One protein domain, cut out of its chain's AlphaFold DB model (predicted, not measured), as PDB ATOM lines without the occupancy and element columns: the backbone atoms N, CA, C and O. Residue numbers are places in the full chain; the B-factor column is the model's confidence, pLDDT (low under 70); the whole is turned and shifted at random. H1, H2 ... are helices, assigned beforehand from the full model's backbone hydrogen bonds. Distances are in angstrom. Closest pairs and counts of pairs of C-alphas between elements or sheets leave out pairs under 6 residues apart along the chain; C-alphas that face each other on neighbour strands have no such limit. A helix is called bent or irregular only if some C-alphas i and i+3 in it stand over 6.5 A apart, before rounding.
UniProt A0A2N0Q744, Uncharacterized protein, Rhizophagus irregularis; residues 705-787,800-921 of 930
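Overview. This is residues 705 to 787 and 800 to 921 of the 930 residues of an uncharacterized protein of Rhizophagus irregularis (UniProt A0A2N0Q744). Look first for H3, the helix through the core of an all-helix body: H1, H2, H5 and H8 pack round it, running mostly along its line, while H6 and H7 pack on H5, away from H3. The bent H4 covers another side, its arm H4a packing on H2 and H3. The printed part has 205 residues with eight named helices, H1 to H8 in chain order, and no named strand. The whole is compact, with a radius of gyration of the C-alphas of 17.1 A and spans of 52 by 42 by 28 A.

Arrangement. Begin with H1, residues 706 to 717, and H2, residues 725 to 744, a helical hairpin whose closest C-alphas, those of Ile 716 and Val 726, are 6.9 A apart. H2 is irregular, with C-alphas 731 and 734 7.8 A apart, and has a kink of 62 degrees near residue 732. Next comes the hub, H3, residues 762 to 783; its closest C-alphas to H1, which it touches, are Leu 773 and Asn 710, 5.6 A apart. H2 and H3 form a helical hairpin, closest at the C-alphas of Leu 744 and Ala 767, 6.1 A. By its hydrogen bonds H4, residues 800 to 827, was assigned as one helix, but it is bent: C-alphas 816 and 819 are 6.8 A apart, between arms H4a, residues 800 to 816, and H4b, residues 819 to 827. H4a touches H3 with residues 806 to 810 alone, closest at the C-alphas of Leu 806 and Cys 781, 6.0 A. H4b touches H2, closest at the C-alphas of Ser 820 and Leu 744, 5.9 A. H5, residues 836 to 855, is only just irregular, with C-alphas 837 and 840 6.8 A apart; it touches H3 the same way at a shallow tilt of 8 degrees, closest at the C-alphas of Met 844 and Phe 771, 6.9 A. H6, residues 859 to 871, is irregular, with C-alphas 862 and 865 7.8 A apart, and forms a helical hairpin with H5, closest at the C-alphas of Val 860 and His 853, 6.6 A. H7, residues 878 to 885, touches H5, closest at the C-alphas of Ala 883 and Thr 850, 6.2 A. H8, residues 896 to 920, touches H3 opposite ways at a shallow tilt of 15 degrees, closest at the C-alphas of Ala 910 and Gln 769, 6.3 A. H1, H2, H3, H4a and H8 form a bundle, a group of helices side by side. Every O i to N i+4 pair is within hydrogen-bond range in H1, H3, H4a, H4b, H7 and H8, against 10 of 16 in H2, 14 of 16 in H5 and 7 of 9 in H6.

Along the chain. Find C-alpha 706 at (58.103, 34.987, -11.851), where H1 begins. H3 runs 31.5 A from C-alpha 762 at (48.946, 38.476, -3.611), and H5 is 29.9 A long. H8 runs 36.7 A to C-alpha 920 at (44.938, 49.474, -1.251).

Size, cuts and confidence. The C-alphas farthest apart are those of Ala 753 and Gln 800, 55.5 A. Residues 788 to 799 are cut out, and C-alphas 787 and 800 are 10.1 A apart across the cut. The link from H2 to H3 is long, with 17 residues. The mean pLDDT of the printed part is 70.8, and 79 residues are under 70, among them residues 718 to 732, 746 to 757 and 800 to 809.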
ATOM      1  N   THR A 705      62.540  35.940  -9.787       61.72
ATOM      2  CA  THR A 705      61.070  36.122  -9.599       61.72
ATOM      3  C   THR A 705      60.247  35.838 -10.864       61.72
ATOM      4  O   THR A 705      60.687  36.133 -11.969       61.72
ATOM      5  N   ILE A 706      59.024  35.293 -10.721       65.12
ATOM      6  CA  ILE A 706      58.103  34.987 -11.851       65.12
ATOM      7  C   ILE A 706      57.784  36.241 -12.661       65.12
ATOM      8  O   ILE A 706      57.774  36.207 -13.887       65.12
ATOM      9  N   ARG A 707      57.575  37.368 -11.977       70.75
ATOM     10  CA  ARG A 707      57.297  38.662 -12.608       70.75
ATOM     11  C   ARG A 707      58.469  39.133 -13.471       70.75
ATOM     12  O   ARG A 707      58.258  39.558 -14.606       70.75
ATOM     13  N   LEU A 708      59.698  39.022 -12.960       71.38
ATOM     14  CA  LEU A 708      60.901  39.334 -13.731       71.38
ATOM     15  C   LEU A 708      61.081  38.361 -14.900       71.38
ATOM     16  O   LEU A 708      61.414  38.800 -15.997       71.38
ATOM     17  N   LEU A 709      60.805  37.071 -14.693       71.94
ATOM     18  CA  LEU A 709      60.852  36.051 -15.742       71.94
ATOM     19  C   LEU A 709      59.859  36.353 -16.872       71.94
ATOM     20  O   LEU A 709      60.257  36.309 -18.031       71.94
ATOM     21  N   ASN A 710      58.620  36.752 -16.565       77.31
ATOM     22  CA  ASN A 710      57.639  37.168 -17.575       77.31
ATOM     23  C   ASN A 710      58.147  38.334 -18.423       77.31
ATOM     24  O   ASN A 710      58.090  38.280 -19.651       77.31
ATOM     25  N   TRP A 711      58.692  39.369 -17.782       75.62
ATOM     26  CA  TRP A 711      59.273  40.513 -18.483       75.62
ATOM     27  C   TRP A 711      60.470  40.121 -19.352       75.62
ATOM     28  O   TRP A 711      60.532  40.510 -20.516       75.62
ATOM     29  N   ILE A 712      61.404  39.342 -18.808       73.00
ATOM     30  CA  ILE A 712      62.614  38.898 -19.505       73.00
ATOM     31  C   ILE A 712      62.243  38.032 -20.715       73.00
ATOM     32  O   ILE A 712      62.668  38.327 -21.829       73.00
ATOM     33  N   LEU A 713      61.388  37.022 -20.543       74.75
ATOM     34  CA  LEU A 713      60.985  36.116 -21.621       74.75
ATOM     35  C   LEU A 713      60.155  36.821 -22.710       74.75
ATOM     36  O   LEU A 713      60.366  36.561 -23.893       74.75
ATOM     37  N   LEU A 714      59.281  37.774 -22.351       75.44
ATOM     38  CA  LEU A 714      58.606  38.645 -23.329       75.44
ATOM     39  C   LEU A 714      59.584  39.567 -24.066       75.44
ATOM     40  O   LEU A 714      59.423  39.820 -25.262       75.44
ATOM     41  N   GLY A 715      60.597  40.076 -23.363       67.75
ATOM     42  CA  GLY A 715      61.680  40.856 -23.954       67.75
ATOM     43  C   GLY A 715      62.482  40.041 -24.971       67.75
ATOM     44  O   GLY A 715      62.794  40.561 -26.041       67.75
ATOM     45  N   ILE A 716      62.737  38.761 -24.680       71.75
ATOM     46  CA  ILE A 716      63.411  37.806 -25.573       71.75
ATOM     47  C   ILE A 716      62.558  37.484 -26.800       71.75
ATOM     48  O   ILE A 716      63.083  37.533 -27.907       71.75
ATOM     49  N   LEU A 717      61.250  37.249 -26.636       72.56
ATOM     50  CA  LEU A 717      60.321  37.016 -27.756       72.56
ATOM     51  C   LEU A 717      60.317  38.160 -28.784       72.56
ATOM     52  O   LEU A 717      60.003  37.936 -29.954       72.56
ATOM     53  N   LYS A 718      60.633  39.382 -28.339       69.31
ATOM     54  CA  LYS A 718      60.667  40.606 -29.150       69.31
ATOM     55  C   LYS A 718      62.083  41.006 -29.598       69.31
ATOM     56  O   LYS A 718      62.218  41.934 -30.394       69.31
ATOM     57  N   ALA A 719      63.129  40.379 -29.065       63.66
ATOM     58  CA  ALA A 719      64.511  40.623 -29.470       63.66
ATOM     59  C   ALA A 719      64.823  39.901 -30.792       63.66
ATOM     60  O   ALA A 719      64.244  38.855 -31.083       63.66
ATOM     61  N   ASP A 720      65.745  40.447 -31.592       56.19
ATOM     62  CA  ASP A 720      66.139  39.836 -32.865       56.19
ATOM     63  C   ASP A 720      66.662  38.401 -32.635       56.19
ATOM     64  O   ASP A 720      67.504  38.147 -31.762       56.19
ATOM     65  N   SER A 721      66.190  37.459 -33.461       54.16
ATOM     66  CA  SER A 721      66.476  36.015 -33.385       54.16
ATOM     67  C   SER A 721      67.962  35.648 -33.527       54.16
ATOM     68  O   SER A 721      68.334  34.482 -33.421       54.16
ATOM     69  N   SER A 722      68.828  36.629 -33.783       47.75
ATOM     70  CA  SER A 722      70.274  36.490 -33.954       47.75
ATOM     71  C   SER A 722      71.066  36.393 -32.645       47.75
ATOM     72  O   SER A 722      72.268  36.157 -32.690       47.75
ATOM     73  N   THR A 723      70.440  36.610 -31.483       52.31
ATOM     74  CA  THR A 723      71.152  36.799 -30.203       52.31
ATOM     75  C   THR A 723      71.554  35.510 -29.476       52.31
ATOM     76  O   THR A 723      72.286  35.586 -28.496       52.31
ATOM     77  N   GLY A 724      71.106  34.321 -29.904       55.47
ATOM     78  CA  GLY A 724      71.429  33.044 -29.234       55.47
ATOM     79  C   GLY A 724      70.865  32.891 -27.806       55.47
ATOM     80  O   GLY A 724      70.939  31.815 -27.220       55.47
ATOM     81  N   LEU A 725      70.237  33.936 -27.259       59.12
ATOM     82  CA  LEU A 725      69.627  33.954 -25.926       59.12
ATOM     83  C   LEU A 725      68.440  32.991 -25.817       59.12
ATOM     84  O   LEU A 725      68.211  32.400 -24.770       59.12
ATOM     85  N   VAL A 726      67.713  32.774 -26.916       62.53
ATOM     86  CA  VAL A 726      66.594  31.820 -26.949       62.53
ATOM     87  C   VAL A 726      67.073  30.398 -26.643       62.53
ATOM     88  O   VAL A 726      66.384  29.662 -25.949       62.53
ATOM     89  N   THR A 727      68.272  30.016 -27.102       60.97
ATOM     90  CA  THR A 727      68.831  28.681 -26.839       60.97
ATOM     91  C   THR A 727      69.377  28.525 -25.422       60.97
ATOM     92  O   THR A 727      69.223  27.451 -24.855       60.97
ATOM     93  N   THR A 728      69.944  29.576 -24.822       61.16
ATOM     94  CA  THR A 728      70.512  29.513 -23.460       61.16
ATOM     95  C   THR A 728      69.446  29.485 -22.363       61.16
ATOM     96  O   THR A 728      69.695  28.988 -21.272       61.16
ATOM     97  N   ILE A 729      68.236  29.982 -22.629       67.81
ATOM     98  CA  ILE A 729      67.120  29.937 -21.667       67.81
ATOM     99  C   ILE A 729      66.642  28.508 -21.410       67.81
ATOM    100  O   ILE A 729      66.230  28.200 -20.290       67.81
ATOM    101  N   PHE A 730      66.709  27.628 -22.412       68.25
ATOM    102  CA  PHE A 730      66.299  26.231 -22.246       68.25
ATOM    103  C   PHE A 730      67.194  25.470 -21.257       68.25
ATOM    104  O   PHE A 730      66.710  24.539 -20.619       68.25
ATOM    105  N   ASP A 731      68.432  25.920 -21.024       65.12
ATOM    106  CA  ASP A 731      69.310  25.360 -19.983       65.12
ATOM    107  C   ASP A 731      68.777  25.628 -18.561       65.12
ATOM    108  O   ASP A 731      69.115  24.919 -17.613       65.12
ATOM    109  N   PHE A 732      67.905  26.629 -18.396       66.31
ATOM    110  CA  PHE A 732      67.264  26.973 -17.124       66.31
ATOM    111  C   PHE A 732      65.846  26.402 -16.984       66.31
ATOM    112  O   PHE A 732      65.156  26.743 -16.021       66.31
ATOM    113  N   GLN A 733      65.406  25.537 -17.906       71.88
ATOM    114  CA  GLN A 733      64.048  24.990 -17.925       71.88
ATOM    115  C   GLN A 733      63.646  24.352 -16.586       71.88
ATOM    116  O   GLN A 733      62.574  24.673 -16.078       71.88
ATOM    117  N   ASP A 734      64.506  23.521 -15.989       68.94
ATOM    118  CA  ASP A 734      64.201  22.815 -14.736       68.94
ATOM    119  C   ASP A 734      63.939  23.799 -13.579       68.94
ATOM    120  O   ASP A 734      62.941  23.697 -12.862       68.94
ATOM    121  N   ASN A 735      64.761  24.850 -13.479       68.94
ATOM    122  CA  ASN A 735      64.600  25.907 -12.477       68.94
ATOM    123  C   ASN A 735      63.292  26.693 -12.667       68.94
ATOM    124  O   ASN A 735      62.642  27.063 -11.688       68.94
ATOM    125  N   ILE A 736      62.906  26.962 -13.919       72.38
ATOM    126  CA  ILE A 736      61.657  27.665 -14.242       72.38
ATOM    127  C   ILE A 736      60.456  26.781 -13.894       72.38
ATOM    128  O   ILE A 736      59.497  27.270 -13.292       72.38
ATOM    129  N   THR A 737      60.512  25.483 -14.213       73.25
ATOM    130  CA  THR A 737      59.442  24.536 -13.874       73.25
ATOM    131  C   THR A 737      59.275  24.355 -12.373       73.25
ATOM    132  O   THR A 737      58.142  24.359 -11.896       73.25
ATOM    133  N   ASP A 738      60.367  24.271 -11.612       73.56
ATOM    134  CA  ASP A 738      60.309  24.123 -10.157       73.56
ATOM    135  C   ASP A 738      59.663  25.345  -9.504       73.56
ATOM    136  O   ASP A 738      58.758  25.209  -8.674       73.56
ATOM    137  N   LEU A 739      60.065  26.540  -9.942       73.31
ATOM    138  CA  LEU A 739      59.558  27.810  -9.437       73.31
ATOM    139  C   LEU A 739      58.066  27.992  -9.768       73.31
ATOM    140  O   LEU A 739      57.280  28.330  -8.882       73.31
ATOM    141  N   LEU A 740      57.657  27.686 -11.004       75.81
ATOM    142  CA  LEU A 740      56.248  27.652 -11.410       75.81
ATOM    143  C   LEU A 740      55.437  26.625 -10.619       75.81
ATOM    144  O   LEU A 740      54.325  26.915 -10.185       75.81
ATOM    145  N   SER A 741      55.985  25.427 -10.405       75.38
ATOM    146  CA  SER A 741      55.288  24.378  -9.663       75.38
ATOM    147  C   SER A 741      55.037  24.792  -8.213       75.38
ATOM    148  O   SER A 741      53.992  24.455  -7.665       75.38
ATOM    149  N   LEU A 742      55.967  25.535  -7.603       74.44
ATOM    150  CA  LEU A 742      55.864  26.047  -6.239       74.44
ATOM    151  C   LEU A 742      54.866  27.208  -6.151       74.44
ATOM    152  O   LEU A 742      54.069  27.260  -5.217       74.44
ATOM    153  N   ALA A 743      54.861  28.084  -7.153       72.69
ATOM    154  CA  ALA A 743      53.920  29.189  -7.283       72.69
ATOM    155  C   ALA A 743      52.470  28.712  -7.431       72.69
ATOM    156  O   ALA A 743      51.586  29.127  -6.685       72.69
ATOM    157  N   LEU A 744      52.244  27.752  -8.330       75.00
ATOM    158  CA  LEU A 744      50.932  27.158  -8.585       75.00
ATOM    159  C   LEU A 744      50.441  26.270  -7.423       75.00
ATOM    160  O   LEU A 744      49.262  25.940  -7.363       75.00
ATOM    161  N   LYS A 745      51.309  25.886  -6.475       70.94
ATOM    162  CA  LYS A 745      50.950  25.110  -5.269       70.94
ATOM    163  C   LYS A 745      50.471  25.969  -4.090       70.94
ATOM    164  O   LYS A 745      50.073  25.390  -3.078       70.94
ATOM    165  N   GLN A 746      50.509  27.302  -4.177       68.25
ATOM    166  CA  GLN A 746      50.044  28.157  -3.078       68.25
ATOM    167  C   GLN A 746      48.522  28.004  -2.855       68.25
ATOM    168  O   GLN A 746      47.770  27.995  -3.828       68.25
ATOM    169  N   PRO A 747      48.052  27.820  -1.607       59.75
ATOM    170  CA  PRO A 747      46.640  27.561  -1.316       59.75
ATOM    171  C   PRO A 747      45.765  28.821  -1.446       59.75
ATOM    172  O   PRO A 747      46.206  29.918  -1.118       59.75
ATOM    173  N   PHE A 748      44.494  28.643  -1.830       57.72
ATOM    174  CA  PHE A 748      43.472  29.704  -1.930       57.72
ATOM    175  C   PHE A 748      43.111  30.388  -0.596       57.72
ATOM    176  O   PHE A 748      42.488  31.448  -0.593       57.72
ATOM    177  N   ASN A 749      43.492  29.804   0.544       53.09
ATOM    178  CA  ASN A 749      43.011  30.188   1.876       53.09
ATOM    179  C   ASN A 749      43.787  31.353   2.525       53.09
ATOM    180  O   ASN A 749      44.146  31.278   3.699       53.09
ATOM    181  N   GLU A 750      44.004  32.457   1.810       50.50
ATOM    182  CA  GLU A 750      44.160  33.759   2.473       50.50
ATOM    183  C   GLU A 750      42.756  34.317   2.735       50.50
ATOM    184  O   GLU A 750      42.218  35.116   1.974       50.50
ATOM    185  N   VAL A 751      42.120  33.843   3.811       48.88
ATOM    186  CA  VAL A 751      40.867  34.418   4.312       48.88
ATOM    187  C   VAL A 751      41.178  35.820   4.837       48.88
ATOM    188  O   VAL A 751      41.550  35.993   5.996       48.88
ATOM    189  N   ILE A 752      41.033  36.831   3.985       47.88
ATOM    190  CA  ILE A 752      40.841  38.209   4.434       47.88
ATOM    191  C   ILE A 752      39.332  38.440   4.426       47.88
ATOM    192  O   ILE A 752      38.662  38.254   3.414       47.88
ATOM    193  N   ALA A 753      38.787  38.756   5.596       45.19
ATOM    194  CA  ALA A 753      37.366  38.969   5.814       45.19
ATOM    195  C   ALA A 753      36.745  39.947   4.787       45.19
ATOM    196  O   ALA A 753      37.142  41.107   4.740       45.19
ATOM    197  N   GLY A 754      35.732  39.482   4.041       49.53
ATOM    198  CA  GLY A 754      34.769  40.294   3.276       49.53
ATOM    199  C   GLY A 754      35.205  40.785   1.882       49.53
ATOM    200  O   GLY A 754      36.196  41.490   1.752       49.53
ATOM    201  N   ASP A 755      34.405  40.455   0.857       50.03
ATOM    202  CA  ASP A 755      34.265  41.101  -0.472       50.03
ATOM    203  C   ASP A 755      35.512  41.408  -1.337       50.03
ATOM    204  O   ASP A 755      35.415  42.171  -2.301       50.03
ATOM    205  N   VAL A 756      36.682  40.810  -1.086       57.03
ATOM    206  CA  VAL A 756      37.848  40.962  -1.982       57.03
ATOM    207  C   VAL A 756      37.919  39.799  -2.977       57.03
ATOM    208  O   VAL A 756      38.146  38.654  -2.596       57.03
ATOM    209  N   ASN A 757      37.738  40.094  -4.268       68.56
ATOM    210  CA  ASN A 757      37.906  39.133  -5.365       68.56
ATOM    211  C   ASN A 757      39.341  38.557  -5.358       68.56
ATOM    212  O   ASN A 757      40.300  39.323  -5.277       68.56
ATOM    213  N   TYR A 758      39.490  37.229  -5.470       72.06
ATOM    214  CA  TYR A 758      40.774  36.500  -5.448       72.06
ATOM    215  C   TYR A 758      41.839  37.091  -6.384       72.06
ATOM    216  O   TYR A 758      43.012  37.120  -6.039       72.06
ATOM    217  N   LEU A 759      41.446  37.652  -7.533       71.19
ATOM    218  CA  LEU A 759      42.365  38.349  -8.450       71.19
ATOM    219  C   LEU A 759      43.136  39.519  -7.807       71.19
ATOM    220  O   LEU A 759      44.192  39.904  -8.306       71.19
ATOM    221  N   TYR A 760      42.610  40.078  -6.717       72.88
ATOM    222  CA  TYR A 760      43.159  41.204  -5.965       72.88
ATOM    223  C   TYR A 760      43.884  40.770  -4.679       72.88
ATOM    224  O   TYR A 760      44.143  41.598  -3.804       72.88
ATOM    225  N   THR A 761      44.233  39.490  -4.538       72.94
ATOM    226  CA  THR A 761      45.150  39.015  -3.490       72.94
ATOM    227  C   THR A 761      46.553  38.798  -4.058       72.94
ATOM    228  O   THR A 761      46.739  38.617  -5.264       72.94
ATOM    229  N   HIS A 762      47.573  38.790  -3.193       71.12
ATOM    230  CA  HIS A 762      48.946  38.476  -3.611       71.12
ATOM    231  C   HIS A 762      49.056  37.070  -4.217       71.12
ATOM    232  O   HIS A 762      49.766  36.870  -5.202       71.12
ATOM    233  N   SER A 763      48.315  36.115  -3.654       72.12
ATOM    234  CA  SER A 763      48.194  34.746  -4.155       72.12
ATOM    235  C   SER A 763      47.530  34.678  -5.542       72.12
ATOM    236  O   SER A 763      48.019  33.956  -6.412       72.12
ATOM    237  N   GLY A 764      46.480  35.469  -5.798       73.69
ATOM    238  CA  GLY A 764      45.817  35.535  -7.104       73.69
ATOM    239  C   GLY A 764      46.621  36.253  -8.192       73.69
ATOM    240  O   GLY A 764      46.658  35.780  -9.329       73.69
ATOM    241  N   GLU A 765      47.337  37.336  -7.862       78.69
ATOM    242  CA  GLU A 765      48.272  37.990  -8.798       78.69
ATOM    243  C   GLU A 765      49.398  37.040  -9.214       78.69
ATOM    244  O   GLU A 765      49.731  36.941 -10.396       78.69
ATOM    245  N   LEU A 766      49.953  36.294  -8.258       76.00
ATOM    246  CA  LEU A 766      51.008  35.315  -8.502       76.00
ATOM    247  C   LEU A 766      50.518  34.130  -9.352       76.00
ATOM    248  O   LEU A 766      51.245  33.679 -10.243       76.00
ATOM    249  N   ALA A 767      49.280  33.669  -9.146       77.19
ATOM    250  CA  ALA A 767      48.640  32.680 -10.011       77.19
ATOM    251  C   ALA A 767      48.477  33.215 -11.445       77.19
ATOM    252  O   ALA A 767      48.927  32.566 -12.390       77.19
ATOM    253  N   TYR A 768      47.944  34.429 -11.612       82.50
ATOM    254  CA  TYR A 768      47.772  35.063 -12.924       82.50
ATOM    255  C   TYR A 768      49.104  35.226 -13.676       82.50
ATOM    256  O   TYR A 768      49.223  34.825 -14.834       82.50
ATOM    257  N   GLN A 769      50.149  35.721 -13.001       80.56
ATOM    258  CA  GLN A 769      51.507  35.817 -13.557       80.56
ATOM    259  C   GLN A 769      52.061  34.444 -13.969       80.56
ATOM    260  O   GLN A 769      52.764  34.339 -14.974       80.56
ATOM    261  N   SER A 770      51.734  33.384 -13.228       82.31
ATOM    262  CA  SER A 770      52.156  32.017 -13.551       82.31
ATOM    263  C   SER A 770      51.467  31.485 -14.814       82.31
ATOM    264  O   SER A 770      52.128  30.872 -15.649       82.31
ATOM    265  N   PHE A 771      50.176  31.770 -15.017       83.94
ATOM    266  CA  PHE A 771      49.466  31.426 -16.259       83.94
ATOM    267  C   PHE A 771      50.013  32.190 -17.473       83.94
ATOM    268  O   PHE A 771      50.216  31.595 -18.534       83.94
ATOM    269  N   VAL A 772      50.329  33.479 -17.313       84.12
ATOM    270  CA  VAL A 772      50.994  34.281 -18.355       84.12
ATOM    271  C   VAL A 772      52.373  33.699 -18.699       84.12
ATOM    272  O   VAL A 772      52.701  33.576 -19.878       84.12
ATOM    273  N   LEU A 773      53.146  33.249 -17.704       83.06
ATOM    274  CA  LEU A 773      54.451  32.607 -17.913       83.06
ATOM    275  C   LEU A 773      54.343  31.317 -18.736       83.06
ATOM    276  O   LEU A 773      55.137  31.102 -19.651       83.06
ATOM    277  N   VAL A 774      53.341  30.479 -18.450       83.88
ATOM    278  CA  VAL A 774      53.069  29.249 -19.216       83.88
ATOM    279  C   VAL A 774      52.772  29.582 -20.679       83.88
ATOM    280  O   VAL A 774      53.356  28.976 -21.581       83.88
ATOM    281  N   LYS A 775      51.934  30.596 -20.930       85.38
ATOM    282  CA  LYS A 775      51.632  31.067 -22.286       85.38
ATOM    283  C   LYS A 775      52.885  31.593 -23.005       85.38
ATOM    284  O   LYS A 775      53.148  31.197 -24.139       85.38
ATOM    285  N   ILE A 776      53.707  32.414 -22.346       81.12
ATOM    286  CA  ILE A 776      54.977  32.926 -22.901       81.12
ATOM    287  C   ILE A 776      55.932  31.779 -23.263       81.12
ATOM    288  O   ILE A 776      56.506  31.778 -24.354       81.12
ATOM    289  N   TRP A 777      56.076  30.790 -22.377       81.50
ATOM    290  CA  TRP A 777      56.941  29.629 -22.595       81.50
ATOM    291  C   TRP A 777      56.501  28.804 -23.810       81.50
ATOM    292  O   TRP A 777      57.334  28.435 -24.637       81.50
ATOM    293  N   THR A 778      55.192  28.589 -23.987       78.88
ATOM    294  CA  THR A 778      54.666  27.872 -25.166       78.88
ATOM    295  C   THR A 778      54.963  28.604 -26.482       78.88
ATOM    296  O   THR A 778      55.362  27.975 -27.461       78.88
ATOM    297  N   VAL A 779      54.884  29.942 -26.509       79.00
ATOM    298  CA  VAL A 779      55.252  30.738 -27.697       79.00
ATOM    299  C   VAL A 779      56.759  30.668 -27.983       79.00
ATOM    300  O   VAL A 779      57.152  30.592 -29.150       79.00
ATOM    301  N   LEU A 780      57.608  30.641 -26.949       75.19
ATOM    302  CA  LEU A 780      59.062  30.470 -27.098       75.19
ATOM    303  C   LEU A 780      59.433  29.109 -27.707       75.19
ATOM    304  O   LEU A 780      60.273  29.055 -28.606       75.19
ATOM    305  N   CYS A 781      58.782  28.025 -27.273       73.00
ATOM    306  CA  CYS A 781      58.956  26.686 -27.851       73.00
ATOM    307  C   CYS A 781      58.605  26.636 -29.350       73.00
ATOM    308  O   CYS A 781      59.192  25.856 -30.098       73.00
ATOM    309  N   LEU A 782      57.688  27.496 -29.803       69.38
ATOM    310  CA  LEU A 782      57.244  27.556 -31.196       69.38
ATOM    311  C   LEU A 782      58.079  28.497 -32.068       69.38
ATOM    312  O   LEU A 782      58.256  28.213 -33.255       69.38
ATOM    313  N   GLN A 783      58.635  29.581 -31.511       65.50
ATOM    314  CA  GLN A 783      59.517  30.514 -32.232       65.50
ATOM    315  C   GLN A 783      60.720  29.822 -32.880       65.50
ATOM    316  O   GLN A 783      61.127  30.175 -33.985       65.50
ATOM    317  N   THR A 784      61.266  28.816 -32.210       56.06
ATOM    318  CA  THR A 784      62.446  28.050 -32.632       56.06
ATOM    319  C   THR A 784      62.119  26.886 -33.572       56.06
ATOM    320  O   THR A 784      63.031  26.254 -34.101       56.06
ATOM    321  N   SER A 785      60.830  26.607 -33.806       49.19
ATOM    322  CA  SER A 785      60.358  25.481 -34.624       49.19
ATOM    323  C   SER A 785      60.185  25.806 -36.117       49.19
ATOM    324  O   SER A 785      60.040  24.888 -36.926       49.19
ATOM    325  N   LYS A 786      60.217  27.087 -36.519       47.66
ATOM    326  CA  LYS A 786      60.036  27.478 -37.927       47.66
ATOM    327  C   LYS A 786      61.341  27.356 -38.729       47.66
ATOM    328  O   LYS A 786      62.344  27.961 -38.344       47.66
ATOM    329  N   PRO A 787      61.346  26.649 -39.876       40.47
ATOM    330  CA  PRO A 787      62.434  26.751 -40.840       40.47
ATOM    331  C   PRO A 787      62.470  28.176 -41.408       40.47
ATOM    332  O   PRO A 787      61.429  28.752 -41.719       40.47
ATOM    333  N   GLN A 800      66.136  18.748 -37.742       47.62
ATOM    334  CA  GLN A 800      65.178  17.731 -37.290       47.62
ATOM    335  C   GLN A 800      65.411  17.314 -35.825       47.62
ATOM    336  O   GLN A 800      64.458  17.057 -35.093       47.62
ATOM    337  N   ARG A 801      66.673  17.284 -35.364       47.28
ATOM    338  CA  ARG A 801      67.011  17.000 -33.956       47.28
ATOM    339  C   ARG A 801      66.614  18.141 -33.018       47.28
ATOM    340  O   ARG A 801      66.112  17.865 -31.936       47.28
ATOM    341  N   LEU A 802      66.801  19.395 -33.430       45.94
ATOM    342  CA  LEU A 802      66.399  20.568 -32.644       45.94
ATOM    343  C   LEU A 802      64.871  20.666 -32.504       45.94
ATOM    344  O   LEU A 802      64.386  20.813 -31.387       45.94
ATOM    345  N   ALA A 803      64.110  20.472 -33.588       48.44
ATOM    346  CA  ALA A 803      62.641  20.463 -33.545       48.44
ATOM    347  C   ALA A 803      62.072  19.341 -32.647       48.44
ATOM    348  O   ALA A 803      61.142  19.565 -31.868       48.44
ATOM    349  N   ASN A 804      62.680  18.148 -32.683       52.75
ATOM    350  CA  ASN A 804      62.317  17.046 -31.784       52.75
ATOM    351  C   ASN A 804      62.696  17.330 -30.319       52.75
ATOM    352  O   ASN A 804      61.966  16.939 -29.414       52.75
ATOM    353  N   ASN A 805      63.806  18.030 -30.060       59.72
ATOM    354  CA  ASN A 805      64.198  18.418 -28.701       59.72
ATOM    355  C   ASN A 805      63.268  19.487 -28.105       59.72
ATOM    356  O   ASN A 805      63.004  19.454 -26.908       59.72
ATOM    357  N   LEU A 806      62.736  20.394 -28.927       62.72
ATOM    358  CA  LEU A 806      61.868  21.498 -28.493       62.72
ATOM    359  C   LEU A 806      60.427  21.051 -28.202       62.72
ATOM    360  O   LEU A 806      59.865  21.433 -27.180       62.72
ATOM    361  N   THR A 807      59.860  20.169 -29.030       65.06
ATOM    362  CA  THR A 807      58.562  19.520 -28.741       65.06
ATOM    363  C   THR A 807      58.644  18.631 -27.497       65.06
ATOM    364  O   THR A 807      57.722  18.590 -26.682       65.06
ATOM    365  N   MET A 808      59.780  17.956 -27.286       67.31
ATOM    366  CA  MET A 808      60.058  17.226 -26.045       67.31
ATOM    367  C   MET A 808      60.242  18.164 -24.843       67.31
ATOM    368  O   MET A 808      59.799  17.818 -23.747       67.31
ATOM    369  N   ALA A 809      60.849  19.340 -25.023       69.00
ATOM    370  CA  ALA A 809      60.990  20.354 -23.979       69.00
ATOM    371  C   ALA A 809      59.626  20.909 -23.538       69.00
ATOM    372  O   ALA A 809      59.363  20.965 -22.338       69.00
ATOM    373  N   GLU A 810      58.725  21.221 -24.476       75.50
ATOM    374  CA  GLU A 810      57.350  21.638 -24.168       75.50
ATOM    375  C   GLU A 810      56.590  20.535 -23.407       75.50
ATOM    376  O   GLU A 810      55.996  20.792 -22.362       75.50
ATOM    377  N   ARG A 811      56.686  19.272 -23.845       78.25
ATOM    378  CA  ARG A 811      56.058  18.135 -23.143       78.25
ATOM    379  C   ARG A 811      56.605  17.933 -21.726       78.25
ATOM    380  O   ARG A 811      55.826  17.718 -20.800       78.25
ATOM    381  N   ARG A 812      57.927  18.015 -21.533       77.31
ATOM    382  CA  ARG A 812      58.564  17.921 -20.203       77.31
ATOM    383  C   ARG A 812      58.110  19.041 -19.275       77.31
ATOM    384  O   ARG A 812      57.830  18.783 -18.109       77.31
ATOM    385  N   PHE A 813      58.000  20.256 -19.808       81.19
ATOM    386  CA  PHE A 813      57.482  21.409 -19.083       81.19
ATOM    387  C   PHE A 813      56.051  21.149 -18.585       81.19
ATOM    388  O   PHE A 813      55.803  21.220 -17.382       81.19
ATOM    389  N   TRP A 814      55.143  20.738 -19.477       82.56
ATOM    390  CA  TRP A 814      53.745  20.442 -19.138       82.56
ATOM    391  C   TRP A 814      53.570  19.295 -18.142       82.56
ATOM    392  O   TRP A 814      52.783  19.425 -17.207       82.56
ATOM    393  N   ASN A 815      54.349  18.219 -18.279       82.62
ATOM    394  CA  ASN A 815      54.317  17.094 -17.339       82.62
ATOM    395  C   ASN A 815      54.678  17.511 -15.901       82.62
ATOM    396  O   ASN A 815      54.207  16.888 -14.951       82.62
ATOM    397  N   SER A 816      55.500  18.552 -15.735       80.62
ATOM    398  CA  SER A 816      55.901  19.072 -14.422       80.62
ATOM    399  C   SER A 816      54.853  20.016 -13.813       80.62
ATOM    400  O   SER A 816      54.550  19.929 -12.622       80.62
ATOM    401  N   ILE A 817      54.247  20.895 -14.623       83.31
ATOM    402  CA  ILE A 817      53.315  21.925 -14.123       83.31
ATOM    403  C   ILE A 817      51.859  21.448 -13.998       83.31
ATOM    404  O   ILE A 817      51.146  21.904 -13.100       83.31
ATOM    405  N   TRP A 818      51.409  20.525 -14.857       86.31
ATOM    406  CA  TRP A 818      50.011  20.081 -14.917       86.31
ATOM    407  C   TRP A 818      49.490  19.501 -13.592       86.31
ATOM    408  O   TRP A 818      48.403  19.906 -13.174       86.31
ATOM    409  N   PRO A 819      50.241  18.648 -12.859       84.38
ATOM    410  CA  PRO A 819      49.790  18.135 -11.563       84.38
ATOM    411  C   PRO A 819      49.452  19.233 -10.546       84.38
ATOM    412  O   PRO A 819      48.510  19.077  -9.767       84.38
ATOM    413  N   SER A 820      50.190  20.350 -10.557       81.38
ATOM    414  CA  SER A 820      49.926  21.495  -9.677       81.38
ATOM    415  C   SER A 820      48.630  22.213 -10.062       81.38
ATOM    416  O   SER A 820      47.801  22.454  -9.189       81.38
ATOM    417  N   ILE A 821      48.422  22.487 -11.356       82.81
ATOM    418  CA  ILE A 821      47.200  23.134 -11.872       82.81
ATOM    419  C   ILE A 821      45.975  22.257 -11.589       82.81
ATOM    420  O   ILE A 821      44.983  22.726 -11.034       82.81
ATOM    421  N   ARG A 822      46.070  20.959 -11.894       82.25
ATOM    422  CA  ARG A 822      45.004  19.981 -11.659       82.25
ATOM    423  C   ARG A 822      44.609  19.910 -10.187       82.25
ATOM    424  O   ARG A 822      43.421  19.919  -9.874       82.25
ATOM    425  N   LYS A 823      45.588  19.847  -9.278       81.50
ATOM    426  CA  LYS A 823      45.324  19.796  -7.833       81.50
ATOM    427  C   LYS A 823      44.547  21.027  -7.358       81.50
ATOM    428  O   LYS A 823      43.633  20.873  -6.554       81.50
ATOM    429  N   GLN A 824      44.883  22.212  -7.870       77.69
ATOM    430  CA  GLN A 824      44.194  23.455  -7.519       77.69
ATOM    431  C   GLN A 824      42.774  23.522  -8.084       77.69
ATOM    432  O   GLN A 824      41.849  23.817  -7.333       77.69
ATOM    433  N   LEU A 825      42.583  23.176  -9.364       78.31
ATOM    434  CA  LEU A 825      41.256  23.140  -9.996       78.31
ATOM    435  C   LEU A 825      40.292  22.222  -9.235       78.31
ATOM    436  O   LEU A 825      39.162  22.616  -8.974       78.31
ATOM    437  N   ILE A 826      40.768  21.044  -8.812       79.31
ATOM    438  CA  ILE A 826      39.982  20.090  -8.014       79.31
ATOM    439  C   ILE A 826      39.715  20.627  -6.601       79.31
ATOM    440  O   ILE A 826      38.626  20.443  -6.073       79.31
ATOM    441  N   SER A 827      40.688  21.299  -5.974       73.69
ATOM    442  CA  SER A 827      40.518  21.838  -4.614       73.69
ATOM    443  C   SER A 827      39.523  22.998  -4.518       73.69
ATOM    444  O   SER A 827      39.058  23.319  -3.431       73.69
ATOM    445  N   VAL A 828      39.222  23.631  -5.651       73.06
ATOM    446  CA  VAL A 828      38.293  24.758  -5.781       73.06
ATOM    447  C   VAL A 828      36.860  24.308  -6.089       73.06
ATOM    448  O   VAL A 828      35.923  25.099  -5.968       73.06
ATOM    449  N   THR A 829      36.686  23.059  -6.519       74.06
ATOM    450  CA  THR A 829      35.385  22.472  -6.847       74.06
ATOM    451  C   THR A 829      34.857  21.656  -5.672       74.06
ATOM    452  O   THR A 829      35.465  20.650  -5.308       74.06
ATOM    453  N   GLU A 830      33.712  22.050  -5.121       70.62
ATOM    454  CA  GLU A 830      32.973  21.301  -4.097       70.62
ATOM    455  C   GLU A 830      31.615  20.883  -4.677       70.62
ATOM    456  O   GLU A 830      30.911  21.707  -5.247       70.62
ATOM    457  N   ASP A 831      31.259  19.596  -4.591       61.34
ATOM    458  CA  ASP A 831      29.960  19.057  -5.037       61.34
ATOM    459  C   ASP A 831      29.493  19.521  -6.438       61.34
ATOM    460  O   ASP A 831      28.308  19.732  -6.677       61.34
ATOM    461  N   LYS A 832      30.441  19.598  -7.390       63.84
ATOM    462  CA  LYS A 832      30.283  20.054  -8.795       63.84
ATOM    463  C   LYS A 832      30.096  21.563  -8.998       63.84
ATOM    464  O   LYS A 832      30.098  22.007 -10.147       63.84
ATOM    465  N   ASP A 833      30.057  22.342  -7.922       64.69
ATOM    466  CA  ASP A 833      30.057  23.801  -7.962       64.69
ATOM    467  C   ASP A 833      31.460  24.373  -7.702       64.69
ATOM    468  O   ASP A 833      32.286  23.826  -6.967       64.69
ATOM    469  N   VAL A 834      31.760  25.496  -8.354       70.31
ATOM    470  CA  VAL A 834      33.032  26.213  -8.208       70.31
ATOM    471  C   VAL A 834      32.890  27.233  -7.082       70.31
ATOM    472  O   VAL A 834      32.010  28.093  -7.135       70.31
ATOM    473  N   LEU A 835      33.783  27.188  -6.087       73.19
ATOM    474  CA  LEU A 835      33.822  28.196  -5.025       73.19
ATOM    475  C   LEU A 835      33.972  29.610  -5.630       73.19
ATOM    476  O   LEU A 835      34.803  29.790  -6.526       73.19
ATOM    477  N   PRO A 836      33.265  30.646  -5.128       69.94
ATOM    478  CA  PRO A 836      33.293  31.998  -5.704       69.94
ATOM    479  C   PRO A 836      34.704  32.572  -5.912       69.94
ATOM    480  O   PRO A 836      34.984  33.196  -6.933       69.94
ATOM    481  N   ASN A 837      35.625  32.300  -4.982       69.38
ATOM    482  CA  ASN A 837      37.018  32.756  -5.050       69.38
ATOM    483  C   ASN A 837      37.884  31.971  -6.040       69.38
ATOM    484  O   ASN A 837      38.969  32.420  -6.393       69.38
ATOM    485  N   GLY A 838      37.433  30.808  -6.497       72.00
ATOM    486  CA  GLY A 838      38.153  30.014  -7.480       72.00
ATOM    487  C   GLY A 838      37.564  30.070  -8.891       72.00
ATOM    488  O   GLY A 838      38.194  29.563  -9.819       72.00
ATOM    489  N   VAL A 839      36.439  30.774  -9.087       76.25
ATOM    490  CA  VAL A 839      35.936  31.158 -10.421       76.25
ATOM    491  C   VAL A 839      37.025  31.856 -11.253       76.25
ATOM    492  O   VAL A 839      37.253  31.418 -12.380       76.25
ATOM    493  N   PRO A 840      37.791  32.839 -10.732       75.81
ATOM    494  CA  PRO A 840      38.843  33.480 -11.520       75.81
ATOM    495  C   PRO A 840      39.982  32.536 -11.927       75.81
ATOM    496  O   PRO A 840      40.555  32.693 -13.000       75.81
ATOM    497  N   TYR A 841      40.312  31.541 -11.098       78.31
ATOM    498  CA  TYR A 841      41.342  30.549 -11.427       78.31
ATOM    499  C   TYR A 841      40.875  29.607 -12.547       78.31
ATOM    500  O   TYR A 841      41.646  29.279 -13.450       78.31
ATOM    501  N   TRP A 842      39.591  29.230 -12.536       79.56
ATOM    502  CA  TRP A 842      38.956  28.521 -13.646       79.56
ATOM    503  C   TRP A 842      38.932  29.362 -14.925       79.56
ATOM    504  O   TRP A 842      39.255  28.839 -15.987       79.56
ATOM    505  N   GLU A 843      38.633  30.662 -14.847       80.25
ATOM    506  CA  GLU A 843      38.702  31.554 -16.011       80.25
ATOM    507  C   GLU A 843      40.118  31.633 -16.606       80.25
ATOM    508  O   GLU A 843      40.265  31.479 -17.818       80.25
ATOM    509  N   MET A 844      41.165  31.765 -15.778       82.94
ATOM    510  CA  MET A 844      42.563  31.737 -16.246       82.94
ATOM    511  C   MET A 844      42.907  30.434 -16.980       82.94
ATOM    512  O   MET A 844      43.627  30.453 -17.982       82.94
ATOM    513  N   PHE A 845      42.388  29.302 -16.497       84.44
ATOM    514  CA  PHE A 845      42.583  28.002 -17.132       84.44
ATOM    515  C   PHE A 845      41.829  27.879 -18.468       84.44
ATOM    516  O   PHE A 845      42.395  27.382 -19.442       84.44
ATOM    517  N   MET A 846      40.599  28.391 -18.567       82.44
ATOM    518  CA  MET A 846      39.849  28.434 -19.835       82.44
ATOM    519  C   MET A 846      40.534  29.323 -20.875       82.44
ATOM    520  O   MET A 846      40.638  28.959 -22.051       82.44
ATOM    521  N   ASP A 847      41.044  30.472 -20.437       82.88
ATOM    522  CA  ASP A 847      41.789  31.393 -21.291       82.88
ATOM    523  C   ASP A 847      43.115  30.761 -21.756       82.88
ATOM    524  O   ASP A 847      43.548  30.986 -22.888       82.88
ATOM    525  N   LEU A 848      43.750  29.925 -20.923       84.19
ATOM    526  CA  LEU A 848      44.919  29.128 -21.302       84.19
ATOM    527  C   LEU A 848      44.582  28.079 -22.372       84.19
ATOM    528  O   LEU A 848      45.305  27.996 -23.362       84.19
ATOM    529  N   ILE A 849      43.492  27.317 -22.218       82.25
ATOM    530  CA  ILE A 849      43.046  26.331 -23.224       82.25
ATOM    531  C   ILE A 849      42.780  27.023 -24.562       82.25
ATOM    532  O   ILE A 849      43.296  26.599 -25.599       82.25
ATOM    533  N   THR A 850      42.032  28.126 -24.525       81.62
ATOM    534  CA  THR A 850      41.709  28.925 -25.713       81.62
ATOM    535  C   THR A 850      42.983  29.415 -26.406       81.62
ATOM    536  O   THR A 850      43.123  29.295 -27.622       81.62
ATOM    537  N   PHE A 851      43.954  29.914 -25.637       82.62
ATOM    538  CA  PHE A 851      45.240  30.375 -26.158       82.62
ATOM    539  C   PHE A 851      46.063  29.247 -26.802       82.62
ATOM    540  O   PHE A 851      46.573  29.415 -27.910       82.62
ATOM    541  N   LEU A 852      46.164  28.080 -26.157       80.94
ATOM    542  CA  LEU A 852      46.894  26.925 -26.699       80.94
ATOM    543  C   LEU A 852      46.257  26.388 -27.985       80.94
ATOM    544  O   LEU A 852      46.973  25.967 -28.896       80.94
ATOM    545  N   HIS A 853      44.927  26.448 -28.077       78.25
ATOM    546  CA  HIS A 853      44.182  26.069 -29.270       78.25
ATOM    547  C   HIS A 853      44.425  27.049 -30.434       78.25
ATOM    548  O   HIS A 853      44.733  26.613 -31.542       78.25
ATOM    549  N   LEU A 854      44.407  28.367 -30.183       78.75
ATOM    550  CA  LEU A 854      44.726  29.408 -31.185       78.75
ATOM    551  C   LEU A 854      46.165  29.324 -31.719       78.75
ATOM    552  O   LEU A 854      46.458  29.711 -32.854       78.75
ATOM    553  N   ILE A 855      47.072  28.825 -30.886       76.25
ATOM    554  CA  ILE A 855      48.471  28.593 -31.232       76.25
ATOM    555  C   ILE A 855      48.669  27.287 -32.015       76.25
ATOM    556  O   ILE A 855      49.607  27.179 -32.811       76.25
ATOM    557  N   GLY A 856      47.786  26.306 -31.817       71.50
ATOM    558  CA  GLY A 856      47.928  24.961 -32.365       71.50
ATOM    559  C   GLY A 856      49.028  24.146 -31.679       71.50
ATOM    560  O   GLY A 856      49.759  23.438 -32.366       71.50
ATOM    561  N   SER A 857      49.178  24.272 -30.353       78.44
ATOM    562  CA  SER A 857      50.123  23.453 -29.573       78.44
ATOM    563  C   SER A 857      49.658  21.991 -29.498       78.44
ATOM    564  O   SER A 857      48.491  21.709 -29.216       78.44
ATOM    565  N   ASP A 858      50.591  21.048 -29.669       73.25
ATOM    566  CA  ASP A 858      50.345  19.597 -29.584       73.25
ATOM    567  C   ASP A 858      49.828  19.150 -28.202       73.25
ATOM    568  O   ASP A 858      49.256  18.067 -28.054       73.25
ATOM    569  N   ILE A 859      50.023  19.977 -27.171       79.62
ATOM    570  CA  ILE A 859      49.606  19.710 -25.790       79.62
ATOM    571  C   ILE A 859      48.083  19.604 -25.674       79.62
ATOM    572  O   ILE A 859      47.591  18.773 -24.910       79.62
ATOM    573  N   VAL A 860      47.340  20.381 -26.471       77.62
ATOM    574  CA  VAL A 860      45.867  20.358 -26.485       77.62
ATOM    575  C   VAL A 860      45.354  18.970 -26.861       77.62
ATOM    576  O   VAL A 860      44.432  18.464 -26.231       77.62
ATOM    577  N   MET A 861      46.000  18.313 -27.832       74.81
ATOM    578  CA  MET A 861      45.657  16.948 -28.234       74.81
ATOM    579  C   MET A 861      46.043  15.927 -27.160       74.81
ATOM    580  O   MET A 861      45.269  15.011 -26.889       74.81
ATOM    581  N   LEU A 862      47.210  16.099 -26.526       79.50
ATOM    582  CA  LEU A 862      47.731  15.180 -25.507       79.50
ATOM    583  C   LEU A 862      46.868  15.127 -24.239       79.50
ATOM    584  O   LEU A 862      46.662  14.042 -23.702       79.50
ATOM    585  N   TYR A 863      46.359  16.272 -23.779       79.88
ATOM    586  CA  TYR A 863      45.532  16.364 -22.569       79.88
ATOM    587  C   TYR A 863      44.027  16.484 -22.852       79.88
ATOM    588  O   TYR A 863      43.242  16.568 -21.910       79.88
ATOM    589  N   SER A 864      43.613  16.444 -24.124       77.56
ATOM    590  CA  SER A 864      42.218  16.602 -24.570       77.56
ATOM    591  C   SER A 864      41.230  15.778 -23.745       77.56
ATOM    592  O   SER A 864      40.295  16.332 -23.182       77.56
ATOM    593  N   GLN A 865      41.462  14.471 -23.605       77.94
ATOM    594  CA  GLN A 865      40.559  13.570 -22.890       77.94
ATOM    595  C   GLN A 865      40.429  13.932 -21.401       77.94
ATOM    596  O   GLN A 865      39.318  13.971 -20.879       77.94
ATOM    597  N   GLU A 866      41.539  14.240 -20.724       80.19
ATOM    598  CA  GLU A 866      41.538  14.611 -19.303       80.19
ATOM    599  C   GLU A 866      40.881  15.982 -19.084       80.19
ATOM    600  O   GLU A 866      40.030  16.132 -18.207       80.19
ATOM    601  N   TRP A 867      41.209  16.977 -19.911       84.50
ATOM    602  CA  TRP A 867      40.599  18.305 -19.833       84.50
ATOM    603  C   TRP A 867      39.103  18.252 -20.126       84.50
ATOM    604  O   TRP A 867      38.332  18.821 -19.366       84.50
ATOM    605  N   CYS A 868      38.669  17.493 -21.132       76.12
ATOM    606  CA  CYS A 868      37.252  17.277 -21.418       76.12
ATOM    607  C   CYS A 868      36.513  16.684 -20.215       76.12
ATOM    608  O   CYS A 868      35.475  17.209 -19.828       76.12
ATOM    609  N   THR A 869      37.083  15.666 -19.555       78.00
ATOM    610  CA  THR A 869      36.468  15.112 -18.338       78.00
ATOM    611  C   THR A 869      36.383  16.121 -17.197       78.00
ATOM    612  O   THR A 869      35.409  16.096 -16.459       78.00
ATOM    613  N   LEU A 870      37.358  17.025 -17.053       75.62
ATOM    614  CA  LEU A 870      37.320  18.087 -16.042       75.62
ATOM    615  C   LEU A 870      36.283  19.171 -16.372       75.62
ATOM    616  O   LEU A 870      35.606  19.645 -15.466       75.62
ATOM    617  N   LEU A 871      36.140  19.536 -17.649       74.00
ATOM    618  CA  LEU A 871      35.152  20.513 -18.125       74.00
ATOM    619  C   LEU A 871      33.716  19.987 -18.001       74.00
ATOM    620  O   LEU A 871      32.811  20.752 -17.679       74.00
ATOM    621  N   ASP A 872      33.517  18.683 -18.214       71.19
ATOM    622  CA  ASP A 872      32.208  18.024 -18.140       71.19
ATOM    623  C   ASP A 872      31.713  17.844 -16.682       71.19
ATOM    624  O   ASP A 872      30.540  17.548 -16.457       71.19
ATOM    625  N   ILE A 873      32.584  18.030 -15.676       66.69
ATOM    626  CA  ILE A 873      32.245  17.946 -14.240       66.69
ATOM    627  C   ILE A 873      31.587  19.237 -13.716       66.69
ATOM    628  O   ILE A 873      30.870  19.183 -12.717       66.69
ATOM    629  N   THR A 874      31.797  20.379 -14.377       62.22
ATOM    630  CA  THR A 874      31.360  21.709 -13.916       62.22
ATOM    631  C   THR A 874      30.205  22.256 -14.770       62.22
ATOM    632  O   THR A 874      30.361  22.406 -15.979       62.22
ATOM    633  N   GLU A 875      29.058  22.615 -14.175       57.31
ATOM    634  CA  GLU A 875      27.852  23.052 -14.924       57.31
ATOM    635  C   GLU A 875      27.769  24.572 -15.212       57.31
ATOM    636  O   GLU A 875      26.806  25.047 -15.825       57.31
ATOM    637  N   PHE A 876      28.776  25.361 -14.822       58.44
ATOM    638  CA  PHE A 876      28.717  26.830 -14.842       58.44
ATOM    639  C   PHE A 876      29.555  27.480 -15.969       58.44
ATOM    640  O   PHE A 876      30.538  26.922 -16.427       58.44
ATOM    641  N   HIS A 877      29.195  28.702 -16.392       61.53
ATOM    642  CA  HIS A 877      29.864  29.567 -17.394       61.53
ATOM    643  C   HIS A 877      29.773  29.206 -18.901       61.53
ATOM    644  O   HIS A 877      30.254  28.188 -19.388       61.53
ATOM    645  N   HIS A 878      29.297  30.173 -19.704       62.84
ATOM    646  CA  HIS A 878      29.327  30.166 -21.182       62.84
ATOM    647  C   HIS A 878      30.737  29.913 -21.767       62.84
ATOM    648  O   HIS A 878      30.866  29.275 -22.811       62.84
ATOM    649  N   LYS A 879      31.800  30.368 -21.085       60.38
ATOM    650  CA  LYS A 879      33.203  30.137 -21.478       60.38
ATOM    651  C   LYS A 879      33.614  28.655 -21.422       60.38
ATOM    652  O   LYS A 879      34.421  28.239 -22.242       60.38
ATOM    653  N   ILE A 880      33.033  27.852 -20.522       65.12
ATOM    654  CA  ILE A 880      33.326  26.409 -20.411       65.12
ATOM    655  C   ILE A 880      32.776  25.661 -21.628       65.12
ATOM    656  O   ILE A 880      33.485  24.865 -22.240       65.12
ATOM    657  N   ARG A 881      31.547  25.986 -22.057       66.50
ATOM    658  CA  ARG A 881      30.959  25.433 -23.294       66.50
ATOM    659  C   ARG A 881      31.755  25.833 -24.533       66.50
ATOM    660  O   ARG A 881      31.960  25.007 -25.414       66.50
ATOM    661  N   GLN A 882      32.235  27.077 -24.573       68.75
ATOM    662  CA  GLN A 882      33.090  27.572 -25.649       68.75
ATOM    663  C   GLN A 882      34.433  26.819 -25.702       68.75
ATOM    664  O   GLN A 882      34.796  26.311 -26.760       68.75
ATOM    665  N   ALA A 883      35.135  26.680 -24.574       66.38
ATOM    666  CA  ALA A 883      36.385  25.921 -24.503       66.38
ATOM    667  C   ALA A 883      36.179  24.433 -24.840       66.38
ATOM    668  O   ALA A 883      37.019  23.838 -25.507       66.38
ATOM    669  N   ARG A 884      35.039  23.840 -24.450       71.81
ATOM    670  CA  ARG A 884      34.675  22.459 -24.799       71.81
ATOM    671  C   ARG A 884      34.466  22.278 -26.302       71.81
ATOM    672  O   ARG A 884      35.017  21.335 -26.859       71.81
ATOM    673  N   SER A 885      33.744  23.200 -26.949       70.94
ATOM    674  CA  SER A 885      33.510  23.161 -28.402       70.94
ATOM    675  C   SER A 885      34.792  23.306 -29.229       70.94
ATOM    676  O   SER A 885      34.883  22.758 -30.319       70.94
ATOM    677  N   MET A 886      35.828  23.963 -28.691       68.88
ATOM    678  CA  MET A 886      37.126  24.082 -29.369       68.88
ATOM    679  C   MET A 886      37.855  22.741 -29.512       68.88
ATOM    680  O   MET A 886      38.729  22.629 -30.356       68.88
ATOM    681  N   PHE A 887      37.532  21.710 -28.726       70.69
ATOM    682  CA  PHE A 887      38.128  20.382 -28.933       70.69
ATOM    683  C   PHE A 887      37.505  19.625 -30.114       70.69
ATOM    684  O   PHE A 887      38.102  18.655 -30.580       70.69
ATOM    685  N   ASP A 888      36.344  20.076 -30.599       68.50
ATOM    686  CA  ASP A 888      35.632  19.475 -31.729       68.50
ATOM    687  C   ASP A 888      35.996  20.149 -33.073       68.50
ATOM    688  O   ASP A 888      35.896  19.516 -34.126       68.50
ATOM    689  N   ASP A 889      36.486  21.397 -33.042       64.94
ATOM    690  CA  ASP A 889      36.888  22.190 -34.214       64.94
ATOM    691  C   ASP A 889      38.423  22.190 -34.448       64.94
ATOM    692  O   ASP A 889      39.209  22.158 -33.499       64.94
ATOM    693  N   PRO A 890      38.916  22.249 -35.705       59.38
ATOM    694  CA  PRO A 890      40.351  22.342 -35.992       59.38
ATOM    695  C   PRO A 890      40.932  23.739 -35.668       59.38
ATOM    696  O   PRO A 890      40.276  24.752 -35.925       59.38
ATOM    697  N   PRO A 891      42.195  23.838 -35.198       62.38
ATOM    698  CA  PRO A 891      42.759  25.090 -34.693       62.38
ATOM    699  C   PRO A 891      42.941  26.158 -35.780       62.38
ATOM    700  O   PRO A 891      43.672  25.973 -36.760       62.38
ATOM    701  N   LEU A 892      42.332  27.328 -35.566       59.19
ATOM    702  CA  LEU A 892      42.568  28.545 -36.348       59.19
ATOM    703  C   LEU A 892      43.917  29.157 -35.949       59.19
ATOM    704  O   LEU A 892      44.026  29.839 -34.933       59.19
ATOM    705  N   LYS A 893      44.953  28.923 -36.761       63.75
ATOM    706  CA  LYS A 893      46.311  29.421 -36.490       63.75
ATOM    707  C   LYS A 893      46.382  30.940 -36.622       63.75
ATOM    708  O   LYS A 893      46.330  31.485 -37.725       63.75
ATOM    709  N   MET A 894      46.556  31.619 -35.496       68.38
ATOM    710  CA  MET A 894      46.719  33.069 -35.450       68.38
ATOM    711  C   MET A 894      48.164  33.480 -35.789       68.38
ATOM    712  O   MET A 894      49.121  32.748 -35.527       68.38
ATOM    713  N   GLN A 895      48.347  34.664 -36.388       68.38
ATOM    714  CA  GLN A 895      49.687  35.187 -36.664       68.38
ATOM    715  C   GLN A 895      50.448  35.446 -35.358       68.38
ATOM    716  O   GLN A 895      49.934  36.036 -34.409       68.38
ATOM    717  N   GLN A 896      51.710  35.034 -35.337       66.94
ATOM    718  CA  GLN A 896      52.574  35.063 -34.161       66.94
ATOM    719  C   GLN A 896      52.772  36.470 -33.570       66.94
ATOM    720  O   GLN A 896      52.783  36.625 -32.352       66.94
ATOM    721  N   ASP A 897      52.850  37.500 -34.413       64.75
ATOM    722  CA  ASP A 897      52.969  38.893 -33.959       64.75
ATOM    723  C   ASP A 897      51.717  39.362 -33.202       64.75
ATOM    724  O   ASP A 897      51.811  40.130 -32.239       64.75
ATOM    725  N   MET A 898      50.536  38.861 -33.583       73.06
ATOM    726  CA  MET A 898      49.294  39.143 -32.863       73.06
ATOM    727  C   MET A 898      49.256  38.427 -31.507       73.06
ATOM    728  O   MET A 898      48.814  39.023 -30.528       73.06
ATOM    729  N   LEU A 899      49.787  37.202 -31.421       76.81
ATOM    730  CA  LEU A 899      49.902  36.442 -30.168       76.81
ATOM    731  C   LEU A 899      50.879  37.101 -29.186       76.81
ATOM    732  O   LEU A 899      50.562  37.271 -28.011       76.81
ATOM    733  N   ILE A 900      52.039  37.555 -29.667       77.69
ATOM    734  CA  ILE A 900      52.998  38.322 -28.857       77.69
ATOM    735  C   ILE A 900      52.344  39.622 -28.363       77.69
ATOM    736  O   ILE A 900      52.475  39.983 -27.194       77.69
ATOM    737  N   THR A 901      51.585  40.307 -29.224       75.88
ATOM    738  CA  THR A 901      50.841  41.520 -28.847       75.88
ATOM    739  C   THR A 901      49.787  41.237 -27.772       75.88
ATOM    740  O   THR A 901      49.663  42.023 -26.831       75.88
ATOM    741  N   GLN A 902      49.071  40.112 -27.864       81.75
ATOM    742  CA  GLN A 902      48.112  39.665 -26.850       81.75
ATOM    743  C   GLN A 902      48.795  39.391 -25.504       81.75
ATOM    744  O   GLN A 902      48.320  39.870 -24.479       81.75
ATOM    745  N   LEU A 903      49.957  38.730 -25.494       82.19
ATOM    746  CA  LEU A 903      50.717  38.495 -24.261       82.19
ATOM    747  C   LEU A 903      51.188  39.793 -23.592       82.19
ATOM    748  O   LEU A 903      51.172  39.901 -22.366       82.19
ATOM    749  N   PHE A 904      51.546  40.821 -24.369       79.31
ATOM    750  CA  PHE A 904      51.810  42.149 -23.808       79.31
ATOM    751  C   PHE A 904      50.543  42.790 -23.206       79.31
ATOM    752  O   PHE A 904      50.643  43.526 -22.225       79.31
ATOM    753  N   VAL A 905      49.347  42.532 -23.745       81.69
ATOM    754  CA  VAL A 905      48.090  43.009 -23.140       81.69
ATOM    755  C   VAL A 905      47.828  42.311 -21.805       81.69
ATOM    756  O   VAL A 905      47.569  43.005 -20.821       81.69
ATOM    757  N   GLU A 906      47.985  40.990 -21.745       81.56
ATOM    758  CA  GLU A 906      47.815  40.213 -20.510       81.56
ATOM    759  C   GLU A 906      48.844  40.622 -19.442       81.56
ATOM    760  O   GLU A 906      48.494  40.840 -18.282       81.56
ATOM    761  N   MET A 907      50.102  40.854 -19.836       81.94
ATOM    762  CA  MET A 907      51.141  41.357 -18.930       81.94
ATOM    763  C   MET A 907      50.818  42.759 -18.393       81.94
ATOM    764  O   MET A 907      51.086  43.072 -17.233       81.94
ATOM    765  N   ARG A 908      50.213  43.627 -19.212       80.25
ATOM    766  CA  ARG A 908      49.768  44.958 -18.768       80.25
ATOM    767  C   ARG A 908      48.682  44.858 -17.700       80.25
ATOM    768  O   ARG A 908      48.671  45.671 -16.778       80.25
ATOM    769  N   GLU A 909      47.777  43.896 -17.834       79.50
ATOM    770  CA  GLU A 909      46.729  43.617 -16.849       79.50
ATOM    771  C   GLU A 909      47.310  43.020 -15.566       79.50
ATOM    772  O   GLU A 909      46.964  43.482 -14.482       79.50
ATOM    773  N   ALA A 910      48.289  42.118 -15.679       79.06
ATOM    774  CA  ALA A 910      49.001  41.556 -14.531       79.06
ATOM    775  C   ALA A 910      49.683  42.652 -13.690       79.06
ATOM    776  O   ALA A 910      49.589  42.680 -12.464       79.06
ATOM    777  N   MET A 911      50.321  43.617 -14.360       77.19
ATOM    778  CA  MET A 911      50.920  44.769 -13.687       77.19
ATOM    779  C   MET A 911      49.866  45.716 -13.108       77.19
ATOM    780  O   MET A 911      50.061  46.237 -12.016       77.19
ATOM    781  N   ARG A 912      48.736  45.936 -13.789       80.00
ATOM    782  CA  ARG A 912      47.635  46.738 -13.240       80.00
ATOM    783  C   ARG A 912      47.138  46.156 -11.911       80.00
ATOM    784  O   ARG A 912      47.031  46.915 -10.950       80.00
ATOM    785  N   LEU A 913      46.916  44.840 -11.853       75.75
ATOM    786  CA  LEU A 913      46.510  44.128 -10.635       75.75
ATOM    787  C   LEU A 913      47.539  44.320  -9.514       75.75
ATOM    788  O   LEU A 913      47.178  44.751  -8.424       75.75
ATOM    789  N   TYR A 914      48.833  44.131  -9.796       76.50
ATOM    790  CA  TYR A 914      49.902  44.378  -8.819       76.50
ATOM    791  C   TYR A 914      49.852  45.791  -8.206       76.50
ATOM    792  O   TYR A 914      50.034  45.957  -6.997       76.50
ATOM    793  N   PHE A 915      49.611  46.823  -9.019       73.25
ATOM    794  CA  PHE A 915      49.508  48.200  -8.524       73.25
ATOM    795  C   PHE A 915      48.231  48.429  -7.707       73.25
ATOM    796  O   PHE A 915      48.294  49.118  -6.690       73.25
ATOM    797  N   GLU A 916      47.097  47.856  -8.117       73.94
ATOM    798  CA  GLU A 916      45.826  47.962  -7.393       73.94
ATOM    799  C   GLU A 916      45.953  47.337  -5.986       73.94
ATOM    800  O   GLU A 916      45.677  48.029  -5.003       73.94
ATOM    801  N   ILE A 917      46.534  46.134  -5.870       73.44
ATOM    802  CA  ILE A 917      46.760  45.400  -4.603       73.44
ATOM    803  C   ILE A 917      47.688  46.155  -3.640       73.44
ATOM    804  O   ILE A 917      47.424  46.279  -2.443       73.44
ATOM    805  N   ASN A 918      48.800  46.685  -4.150       68.88
ATOM    806  CA  ASN A 918      49.774  47.374  -3.302       68.88
ATOM    807  C   ASN A 918      49.372  48.820  -2.972       68.88
ATOM    808  O   ASN A 918      49.902  49.407  -2.029       68.88
ATOM    809  N   SER A 919      48.431  49.406  -3.720       62.47
ATOM    810  CA  SER A 919      47.878  50.733  -3.428       62.47
ATOM    811  C   SER A 919      46.807  50.708  -2.329       62.47
ATOM    812  O   SER A 919      46.758  51.631  -1.513       62.47
ATOM    813  N   SER A 920      46.001  49.643  -2.253       55.38
ATOM    814  CA  SER A 920      44.938  49.474  -1.251       55.38
ATOM    815  C   SER A 920      45.468  49.277   0.171       55.38
ATOM    816  O   SER A 920      44.829  49.714   1.126       55.38
ATOM    817  N   ASN A 921      46.671  48.715   0.329       49.28
ATOM    818  CA  ASN A 921      47.313  48.533   1.637       49.28
ATOM    819  C   ASN A 921      47.827  49.840   2.278       49.28
ATOM    820  O   ASN A 921      48.194  49.837   3.451       49.28
TER     821      ASN A 921